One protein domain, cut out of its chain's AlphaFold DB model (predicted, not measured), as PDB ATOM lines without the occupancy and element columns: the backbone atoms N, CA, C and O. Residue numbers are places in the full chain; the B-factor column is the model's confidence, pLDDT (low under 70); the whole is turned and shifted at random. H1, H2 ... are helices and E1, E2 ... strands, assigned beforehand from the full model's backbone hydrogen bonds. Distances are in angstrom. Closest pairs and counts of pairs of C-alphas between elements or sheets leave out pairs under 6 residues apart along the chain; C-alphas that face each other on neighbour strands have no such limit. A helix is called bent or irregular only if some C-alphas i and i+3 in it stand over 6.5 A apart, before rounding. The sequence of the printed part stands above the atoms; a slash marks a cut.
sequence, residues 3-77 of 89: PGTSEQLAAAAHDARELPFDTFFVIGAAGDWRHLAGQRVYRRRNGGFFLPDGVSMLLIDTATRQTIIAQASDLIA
ATOM      1  N   PRO A   3      25.256   5.251  48.937       90.19
ATOM      2  CA  PRO A   3      24.776   5.508  47.583       90.19
ATOM      3  C   PRO A   3      24.931   6.994  47.252       90.19
ATOM      4  O   PRO A   3      24.602   7.845  48.079       90.19
ATOM      5  N   GLY A   4      25.457   7.294  46.072       91.50
ATOM      6  CA  GLY A   4      25.454   8.645  45.535       91.50
ATOM      7  C   GLY A   4      24.058   9.049  45.058       91.50
ATOM      8  O   GLY A   4      23.265   8.190  44.671       91.50
ATOM      9  N   THR A   5      23.738  10.341  45.099       93.31
ATOM     10  CA  THR A   5      22.409  10.855  44.719       93.31
ATOM     11  C   THR A   5      22.419  11.551  43.361       93.31
ATOM     12  O   THR A   5      23.469  11.959  42.859       93.31
ATOM     13  N   SER A   6      21.235  11.717  42.769       90.75
ATOM     14  CA  SER A   6      21.071  12.446  41.507       90.75
ATOM     15  C   SER A   6      21.492  13.913  41.632       90.75
ATOM     16  O   SER A   6      22.080  14.456  40.705       90.75
ATOM     17  N   GLU A   7      21.268  14.548  42.785       93.00
ATOM     18  CA  GLU A   7      21.716  15.921  43.051       93.00
ATOM     19  C   GLU A   7      23.243  16.027  43.074       93.00
ATOM     20  O   GLU A   7      23.796  17.002  42.573       93.00
ATOM     21  N   GLN A   8      23.937  15.021  43.618       93.31
ATOM     22  CA  GLN A   8      25.402  14.991  43.619       93.31
ATOM     23  C   GLN A   8      25.966  14.866  42.199       93.31
ATOM     24  O   GLN A   8      26.976  15.495  41.891       93.31
ATOM     25  N   LEU A   9      25.307  14.096  41.330       92.00
ATOM     26  CA  LEU A   9      25.668  14.012  39.911       92.00
ATOM     27  C   LEU A   9      25.371  15.310  39.169       92.00
ATOM     28  O   LEU A   9      26.202  15.765  38.391       92.00
ATOM     29  N   ALA A  10      24.216  15.924  39.430       91.44
ATOM     30  CA  ALA A  10      23.841  17.192  38.818       91.44
ATOM     31  C   ALA A  10      24.814  18.319  39.198       91.44
ATOM     32  O   ALA A  10      25.186  19.115  38.340       91.44
ATOM     33  N   ALA A  11      25.261  18.358  40.457       92.38
ATOM     34  CA  ALA A  11      26.295  19.288  40.902       92.38
ATOM     35  C   ALA A  11      27.619  19.040  40.160       92.38
ATOM     36  O   ALA A  11      28.158  19.957  39.552       92.38
ATOM     37  N   ALA A  12      28.062  17.781  40.097       90.38
ATOM     38  CA  ALA A  12      29.311  17.395  39.446       90.38
ATOM     39  C   ALA A  12      29.242  17.305  37.907       90.38
ATOM     40  O   ALA A  12      30.215  16.876  37.286       90.38
ATOM     41  N   ALA A  13      28.129  17.686  37.268       87.50
ATOM     42  CA  ALA A  13      27.878  17.450  35.841       87.50
ATOM     43  C   ALA A  13      28.955  18.038  34.910       87.50
ATOM     44  O   ALA A  13      29.190  17.505  33.829       87.50
ATOM     45  N   HIS A  14      29.614  19.116  35.344       85.12
ATOM     46  CA  HIS A  14      30.680  19.792  34.600       85.12
ATOM     47  C   HIS A  14      32.086  19.410  35.080       85.12
ATOM     48  O   HIS A  14      33.053  19.640  34.363       85.12
ATOM     49  N   ASP A  15      32.213  18.856  36.287       88.12
ATOM     50  CA  ASP A  15      33.492  18.461  36.863       88.12
ATOM     51  C   ASP A  15      33.316  17.249  37.785       88.12
ATOM     52  O   ASP A  15      32.921  17.349  38.950       88.12
ATOM     53  N   ALA A  16      33.697  16.075  37.283       87.94
ATOM     54  CA  ALA A  16      33.605  14.825  38.032       87.94
ATOM     55  C   ALA A  16      34.486  14.802  39.304       87.94
ATOM     56  O   ALA A  16      34.338  13.916  40.151       87.94
ATOM     57  N   ARG A  17      35.398  15.770  39.492       88.12
ATOM     58  CA  ARG A  17      36.179  15.929  40.733       88.12
ATOM     59  C   ARG A  17      35.344  16.437  41.902       88.12
ATOM     60  O   ARG A  17      35.788  16.273  43.042       88.12
ATOM     61  N   GLU A  18      34.166  16.996  41.645       90.81
ATOM     62  CA  GLU A  18      33.218  17.417  42.680       90.81
ATOM     63  C   GLU A  18      32.472  16.236  43.313       90.81
ATOM     64  O   GLU A  18      31.890  16.371  44.390       90.81
ATOM     65  N   LEU A  19      32.545  15.047  42.700       90.50
ATOM     66  CA  LEU A  19      31.965  13.841  43.275       90.50
ATOM     67  C   LEU A  19      32.611  13.526  44.637       90.50
ATOM     68  O   LEU A  19      33.851  13.440  44.730       90.50
ATOM     69  N   PRO A  20      31.795  13.309  45.687       90.00
ATOM     70  CA  PRO A  20      32.303  12.989  47.009       90.00
ATOM     71  C   PRO A  20      33.138  11.714  46.998       90.00
ATOM     72  O   PRO A  20      32.836  10.729  46.323       90.00
ATOM     73  N   PHE A  21      34.189  11.707  47.806       86.19
ATOM     74  CA  PHE A  21      34.847  10.454  48.140       86.19
ATOM     75  C   PHE A  21      33.917   9.607  49.028       86.19
ATOM     76  O   PHE A  21      33.124  10.151  49.791       86.19
ATOM     77  N   ASP A  22      34.030   8.278  48.941       87.56
ATOM     78  CA  ASP A  22      33.240   7.286  49.704       87.56
ATOM     79  C   ASP A  22      31.760   7.122  49.338       87.56
ATOM     80  O   ASP A  22      31.066   6.299  49.956       87.56
ATOM     81  N   THR A  23      31.288   7.820  48.304       91.75
ATOM     82  CA  THR A  23      30.015   7.507  47.650       91.75
ATOM     83  C   THR A  23      30.229   6.522  46.508       91.75
ATOM     84  O   THR A  23      31.280   6.527  45.861       91.75
ATOM     85  N   PHE A  24      29.246   5.655  46.266       93.25
ATOM     86  CA  PHE A  24      29.232   4.815  45.073       93.25
ATOM     87  C   PHE A  24      28.124   5.247  44.116       93.25
ATOM     88  O   PHE A  24      27.008   5.550  44.533       93.25
ATOM     89  N   PHE A  25      28.438   5.227  42.831       94.00
ATOM     90  CA  PHE A  25      27.507   5.441  41.731       94.00
ATOM     91  C   PHE A  25      27.433   4.176  40.886       94.00
ATOM     92  O   PHE A  25      28.133   3.194  41.151       94.00
ATOM     93  N   VAL A  26      26.571   4.190  39.880       93.19
ATOM     94  CA  VAL A  26      26.460   3.113  38.901       93.19
ATOM     95  C   VAL A  26      26.853   3.655  37.534       93.19
ATOM     96  O   VAL A  26      26.564   4.809  37.230       93.19
ATOM     97  N   ILE A  27      27.521   2.841  36.722       92.00
ATOM     98  CA  ILE A  27      27.767   3.181  35.321       92.00
ATOM     99  C   ILE A  27      26.443   3.132  34.561       92.00
ATOM    100  O   ILE A  27      25.734   2.124  34.603       92.00
ATOM    101  N   GLY A  28      26.107   4.228  33.889       90.12
ATOM    102  CA  GLY A  28      24.924   4.302  33.045       90.12
ATOM    103  C   GLY A  28      25.071   3.487  31.759       90.12
ATOM    104  O   GLY A  28      26.170   3.146  31.326       90.12
ATOM    105  N   ALA A  29      23.944   3.206  31.104       85.81
ATOM    106  CA  ALA A  29      23.935   2.625  29.757       85.81
ATOM    107  C   ALA A  29      24.327   3.630  28.649       85.81
ATOM    108  O   ALA A  29      24.481   3.254  27.484       85.81
ATOM    109  N   ALA A  30      24.489   4.906  29.004       80.00
ATOM    110  CA  ALA A  30      24.984   5.963  28.132       80.00
ATOM    111  C   ALA A  30      26.503   6.167  28.304       80.00
ATOM    112  O   ALA A  30      27.094   5.716  29.280       80.00
ATOM    113  N   GLY A  31      27.131   6.854  27.347       78.69
ATOM    114  CA  GLY A  31      28.543   7.239  27.434       78.69
ATOM    115  C   GLY A  31      29.541   6.175  26.965       78.69
ATOM    116  O   GLY A  31      29.211   5.245  26.207       78.69
ATOM    117  N   ASP A  32      30.787   6.355  27.400       85.25
ATOM    118  CA  ASP A  32      31.944   5.574  26.941       85.25
ATOM    119  C   ASP A  32      32.037   4.212  27.645       85.25
ATOM    120  O   ASP A  32      32.482   3.213  27.072       85.25
ATOM    121  N   TRP A  33      31.512   4.132  28.870       89.56
ATOM    122  CA  TRP A  33      31.565   2.936  29.713       89.56
ATOM    123  C   TRP A  33      30.309   2.066  29.644       89.56
ATOM    124  O   TRP A  33      30.131   1.192  30.483       89.56
ATOM    125  N   ARG A  34      29.464   2.226  28.616       86.62
ATOM    126  CA  ARG A  34      28.196   1.480  28.478       86.62
ATOM    127  C   ARG A  34      28.328  -0.048  28.573       86.62
ATOM    128  O   ARG A  34      27.393  -0.714  28.980       86.62
ATOM    129  N   HIS A  35      29.481  -0.614  28.206       86.31
ATOM    130  CA  HIS A  35      29.761  -2.055  28.315       86.31
ATOM    131  C   HIS A  35      29.910  -2.535  29.774       86.31
ATOM    132  O   HIS A  35      29.932  -3.732  30.035       86.31
ATOM    133  N   LEU A  36      30.006  -1.596  30.716       88.94
ATOM    134  CA  LEU A  36      30.024  -1.796  32.162       88.94
ATOM    135  C   LEU A  36      28.722  -1.301  32.811       88.94
ATOM    136  O   LEU A  36      28.687  -1.141  34.030       88.94
ATOM    137  N   ALA A  37      27.668  -1.021  32.034       89.44
ATOM    138  CA  ALA A  37      26.410  -0.510  32.569       89.44
ATOM    139  C   ALA A  37      25.877  -1.396  33.704       89.44
ATOM    140  O   ALA A  37      25.927  -2.626  33.642       89.44
ATOM    141  N   GLY A  38      25.405  -0.760  34.773       87.56
ATOM    142  CA  GLY A  38      24.940  -1.450  35.976       87.56
ATOM    143  C   GLY A  38      26.038  -1.786  36.993       87.56
ATOM    144  O   GLY A  38      25.708  -2.059  38.149       87.56
ATOM    145  N   GLN A  39      27.323  -1.707  36.627       90.75
ATOM    146  CA  GLN A  39      28.435  -1.901  37.564       90.75
ATOM    147  C   GLN A  39      28.531  -0.734  38.544       90.75
ATOM    148  O   GLN A  39      28.457   0.436  38.154       90.75
ATOM    149  N   ARG A  40      28.749  -1.038  39.827       92.56
ATOM    150  CA  ARG A  40      28.974  -0.003  40.836       92.56
ATOM    151  C   ARG A  40      30.425   0.465  40.830       92.56
ATOM    152  O   ARG A  40      31.363  -0.331  40.708       92.56
ATOM    153  N   VAL A  41      30.607   1.763  41.051       93.38
ATOM    154  CA  VAL A  41      31.917   2.410  41.116       93.38
ATOM    155  C   VAL A  41      32.004   3.437  42.235       93.38
ATOM    156  O   VAL A  41      30.998   4.030  42.607       93.38
ATOM    157  N   TYR A  42      33.207   3.701  42.744       92.69
ATOM    158  CA  TYR A  42      33.470   4.871  43.590       92.69
ATOM    159  C   TYR A  42      34.752   5.583  43.177       92.69
ATOM    160  O   TYR A  42      35.672   4.980  42.616       92.69
ATOM    161  N   ARG A  43      34.842   6.869  43.516       91.25
ATOM    162  CA  ARG A  43      36.012   7.686  43.198       91.25
ATOM    163  C   ARG A  43      37.232   7.253  43.996       91.25
ATOM    164  O   ARG A  43      37.239   7.251  45.230       91.25
ATOM    165  N   ARG A  44      38.320   6.953  43.293       89.12
ATOM    166  CA  ARG A  44      39.588   6.562  43.903       89.12
ATOM    167  C   ARG A  44      40.261   7.772  44.566       89.12
ATOM    168  O   ARG A  44      40.505   8.780  43.914       89.12
ATOM    169  N   ARG A  45      40.608   7.650  45.857       82.56
ATOM    170  CA  ARG A  45      41.346   8.689  46.613       82.56
ATOM    171  C   ARG A  45      42.845   8.720  46.322       82.56
ATOM    172  O   ARG A  45      43.396   9.784  46.080       82.56
ATOM    173  N   ASN A  46      43.498   7.557  46.336       80.62
ATOM    174  CA  ASN A  46      44.960   7.458  46.273       80.62
ATOM    175  C   ASN A  46      45.419   6.828  44.958       80.62
ATOM    176  O   ASN A  46      45.001   5.714  44.629       80.62
ATOM    177  N   GLY A  47      46.308   7.514  44.233       71.94
ATOM    178  CA  GLY A  47      46.845   7.040  42.951       71.94
ATOM    179  C   GLY A  47      45.821   7.037  41.812       71.94
ATOM    180  O   GLY A  47      45.920   6.204  40.916       71.94
ATOM    181  N   GLY A  48      44.806   7.904  41.887       75.88
ATOM    182  CA  GLY A  48      43.864   8.152  40.798       75.88
ATOM    183  C   GLY A  48      44.336   9.298  39.901       75.88
ATOM    184  O   GLY A  48      44.856  10.297  40.391       75.88
ATOM    185  N   PHE A  49      44.127   9.153  38.599       77.00
ATOM    186  CA  PHE A  49      44.244  10.214  37.604       77.00
ATOM    187  C   PHE A  49      42.927  10.985  37.480       77.00
ATOM    188  O   PHE A  49      41.843  10.412  37.635       77.00
ATOM    189  N   PHE A  50      43.029  12.275  37.176       78.50
ATOM    190  CA  PHE A  50      41.906  13.118  36.788       78.50
ATOM    191  C   PHE A  50      42.249  13.848  35.488       78.50
ATOM    192  O   PHE A  50      43.382  14.283  35.284       78.50
ATOM    193  N   LEU A  51      41.257  13.954  34.619       78.69
ATOM    194  CA  LEU A  51      41.217  14.827  33.454       78.69
ATOM    195  C   LEU A  51      40.204  15.946  33.759       78.69
ATOM    196  O   LEU A  51      39.449  15.805  34.723       78.69
ATOM    197  N   PRO A  52      40.173  17.050  32.990       70.88
ATOM    198  CA  PRO A  52      39.238  18.152  33.231       70.88
ATOM    199  C   PRO A  52      37.789  17.700  33.457       70.88
ATOM    200  O   PRO A  52      37.143  18.217  34.362       70.88
ATOM    201  N   ASP A  53      37.362  16.654  32.742       81.12
ATOM    202  CA  ASP A  53      35.974  16.184  32.736       81.12
ATOM    203  C   ASP A  53      35.789  14.795  33.371       81.12
ATOM    204  O   ASP A  53      34.676  14.283  33.424       81.12
ATOM    205  N   GLY A  54      36.863  14.145  33.839       88.31
ATOM    206  CA  GLY A  54      36.819  12.741  34.252       88.31
ATOM    207  C   GLY A  54      37.732  12.410  35.424       88.31
ATOM    208  O   GLY A  54      38.802  12.992  35.596       88.31
ATOM    209  N   VAL A  55      37.335  11.436  36.239       92.19
ATOM    210  CA  VAL A  55      38.100  10.997  37.413       92.19
ATOM    211  C   VAL A  55      38.255   9.490  37.459       92.19
ATOM    212  O   VAL A  55      37.428   8.735  36.957       92.19
ATOM    213  N   SER A  56      39.331   9.045  38.106       94.06
ATOM    214  CA  SER A  56      39.547   7.627  38.368       94.06
ATOM    215  C   SER A  56      38.471   7.056  39.279       94.06
ATOM    216  O   SER A  56      38.357   7.434  40.449       94.06
ATOM    217  N   MET A  57      37.756   6.078  38.747       93.50
ATOM    218  CA  MET A  57      36.729   5.307  39.422       93.50
ATOM    219  C   MET A  57      37.178   3.858  39.564       93.50
ATOM    220  O   MET A  57      37.748   3.291  38.635       93.50
ATOM    221  N   LEU A  58      36.927   3.257  40.725       92.62
ATOM    222  CA  LEU A  58      37.186   1.841  40.972       92.62
ATOM    223  C   LEU A  58      35.887   1.046  40.860       92.62
ATOM    224  O   LEU A  58      34.922   1.374  41.548       92.62
ATOM    225  N   LEU A  59      35.890  -0.023  40.063       91.69
ATOM    226  CA  LEU A  59      34.787  -0.981  40.006       91.69
ATOM    227  C   LEU A  59      34.777  -1.854  41.261       91.69
ATOM    228  O   LEU A  59      35.773  -2.516  41.564       91.69
ATOM    229  N   ILE A  60      33.645  -1.890  41.971       87.56
ATOM    230  CA  ILE A  60      33.521  -2.653  43.228       87.56
ATOM    231  C   ILE A  60      32.957  -4.055  43.052       87.56
ATOM    232  O   ILE A  60      33.203  -4.904  43.905       87.56
ATOM    233  N   ASP A  61      32.256  -4.304  41.949       80.69
ATOM    234  CA  ASP A  61      31.619  -5.594  41.668       80.69
ATOM    235  C   ASP A  61      32.509  -6.534  40.843       80.69
ATOM    236  O   ASP A  61      32.138  -7.669  40.556       80.69
ATOM    237  N   THR A  62      33.725  -6.094  40.504       73.19
ATOM    238  CA  THR A  62      34.699  -6.899  39.759       73.19
ATOM    239  C   THR A  62      35.750  -7.487  40.694       73.19
ATOM    240  O   THR A  62      36.327  -6.787  41.529       73.19
ATOM    241  N   ALA A  63      36.074  -8.770  40.516       73.75
ATOM    242  CA  ALA A  63      37.163  -9.421  41.251       73.75
ATOM    243  C   ALA A  63      38.526  -8.747  40.997       73.75
ATOM    244  O   ALA A  63      39.416  -8.767  41.845       73.75
ATOM    245  N   THR A  64      38.675  -8.122  39.831       74.56
ATOM    246  CA  THR A  64      39.900  -7.472  39.364       74.56
ATOM    247  C   THR A  64      40.068  -6.039  39.868       74.56
ATOM    248  O   THR A  64      41.153  -5.486  39.697       74.56
ATOM    249  N   ARG A  65      39.045  -5.436  40.502       75.88
ATOM    250  CA  ARG A  65      39.052  -4.033  40.967       75.88
ATOM    251  C   ARG A  65      39.597  -3.085  39.897       75.88
ATOM    252  O   ARG A  65      40.520  -2.303  40.137       75.88
ATOM    253  N   GLN A  66      39.058  -3.202  38.685       88.31
ATOM    254  CA  GLN A  66      39.492  -2.380  37.560       88.31
ATOM    255  C   GLN A  66      39.290  -0.891  37.858       88.31
ATOM    256  O   GLN A  66      38.347  -0.496  38.548       88.31
ATOM    257  N   THR A  67      40.210  -0.067  37.354       90.88
ATOM    258  CA  THR A  67      40.102   1.394  37.398       90.88
ATOM    259  C   THR A  67      39.742   1.898  36.009       90.88
ATOM    260  O   THR A  67      40.399   1.526  35.040       90.88
ATOM    261  N   ILE A  68      38.745   2.770  35.935       91.19
ATOM    262  CA  ILE A  68      38.348   3.487  34.719       91.19
ATOM    263  C   ILE A  68      38.453   4.993  34.953       91.19
ATOM    264  O   ILE A  68      38.501   5.434  36.102       91.19
ATOM    265  N   ILE A  69      38.468   5.786  33.883       92.56
ATOM    266  CA  ILE A  69      38.322   7.245  33.963       92.56
ATOM    267  C   ILE A  69      36.915   7.584  33.490       92.56
ATOM    268  O   ILE A  69      36.647   7.490  32.298       92.56
ATOM    269  N   ALA A  70      36.028   7.937  34.417       91.56
ATOM    270  CA  ALA A  70      34.631   8.236  34.115       91.56
ATOM    271  C   ALA A  70      34.321   9.712  34.366       91.56
ATOM    272  O   ALA A  70      34.845  10.316  35.312       91.56
ATOM    273  N   GLN A  71      33.464  10.272  33.523       92.38
ATOM    274  CA  GLN A  71      32.864  11.589  33.683       92.38
ATOM    275  C   GLN A  71      31.594  11.495  34.533       92.38
ATOM    276  O   GLN A  71      31.057  10.411  34.740       92.38
ATOM    277  N   ALA A  72      31.072  12.626  35.015       90.50
ATOM    278  CA  ALA A  72      29.804  12.627  35.750       90.50
ATOM    279  C   ALA A  72      28.618  12.175  34.876       90.50
ATOM    280  O   ALA A  72      27.700  11.535  35.377       90.50
ATOM    281  N   SER A  73      28.672  12.447  33.569       89.81
ATOM    282  CA  SER A  73      27.692  12.014  32.561       89.81
ATOM    283  C   SER A  73      27.675  10.502  32.311       89.81
ATOM    284  O   SER A  73      26.656   9.980  31.865       89.81
ATOM    285  N   ASP A  74      28.767   9.792  32.611       91.75
ATOM    286  CA  ASP A  74      28.836   8.326  32.508       91.75
ATOM    287  C   ASP A  74      28.148   7.626  33.695       91.75
ATOM    288  O   ASP A  74      28.024   6.398  33.725       91.75
ATOM    289  N   LEU A  75      27.751   8.389  34.716       92.38
ATOM    290  CA  LEU A  75      27.304   7.877  36.002       92.38
ATOM    291  C   LEU A  75      25.835   8.195  36.241       92.38
ATOM    292  O   LEU A  75      25.323   9.253  35.887       92.38
ATOM    293  N   ILE A  76      25.174   7.284  36.941       92.44
ATOM    294  CA  ILE A  76      23.799   7.435  37.398       92.44
ATOM    295  C   ILE A  76      23.708   7.132  38.892       92.44
ATOM    296  O   ILE A  76      24.527   6.400  39.466       92.44
ATOM    297  N   ALA A  77      22.691   7.702  39.534       91.19
ATOM    298  CA  ALA A  77      22.365   7.349  40.904       91.19
ATOM    299  C   ALA A  77      21.932   5.870  40.955       91.19
ATOM    300  O   ALA A  77      21.220   5.411  40.053       91.19
TER     301      ALA A  77
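What this domain is: This is residues 3 to 77 of the 89 residues of an uncharacterized protein of Chromobacterium amazonense (UniProt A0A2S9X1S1). With little regular structure, this is a small, partly closed barrel: the strongly twisted sheet E1 E2 E3 E4 curls, residues 75 to 76 pair back with E1, and short helix H1 lies to one side. Of 75 printed residues, 29 are in named elements, in the order H1 E1 E2 E3 E4, class mixed. The sheet is a meander, each strand the antiparallel neighbour of the one before. The whole is compact, radius of gyration of the C-alphas 10.7 A, spanning 31 by 26 by 22 A.

Where its parts are: H1, residues 6 to 14, begins at C-alpha 6 (21.071, 12.446, 41.507) and measures 13.9 A; it is irregular, C-alphas 11 and 14 being 7.7 A apart. E1 is residues 23 to 27, 13.3 A; E2, 40 to 43, 10.7 A; E3, 54 to 59, 15.0 A; E4, 67 to 71, 13.0 A, ends at C-alpha 71 (32.864, 11.589, 33.683).

How they stand to each other: H1 only grazes the sheet; 4 of its 5 O i to N i+4 pairs are within hydrogen-bond range. Hairpin E1 and E2, at 128 degrees, has N 25 and O 41 within hydrogen-bond range, 2.8 A; hairpin E2 and E3, N 58 and O 42, 2.8 A; hairpin E3 and E4, N 57 and O 68, 2.8 A. Edge strands E1 and E4 are apart.

The domain as a whole: The printed part has no cut. The E1 to E2 link is long, 12 residues. No printed residue is under pLDDT 70.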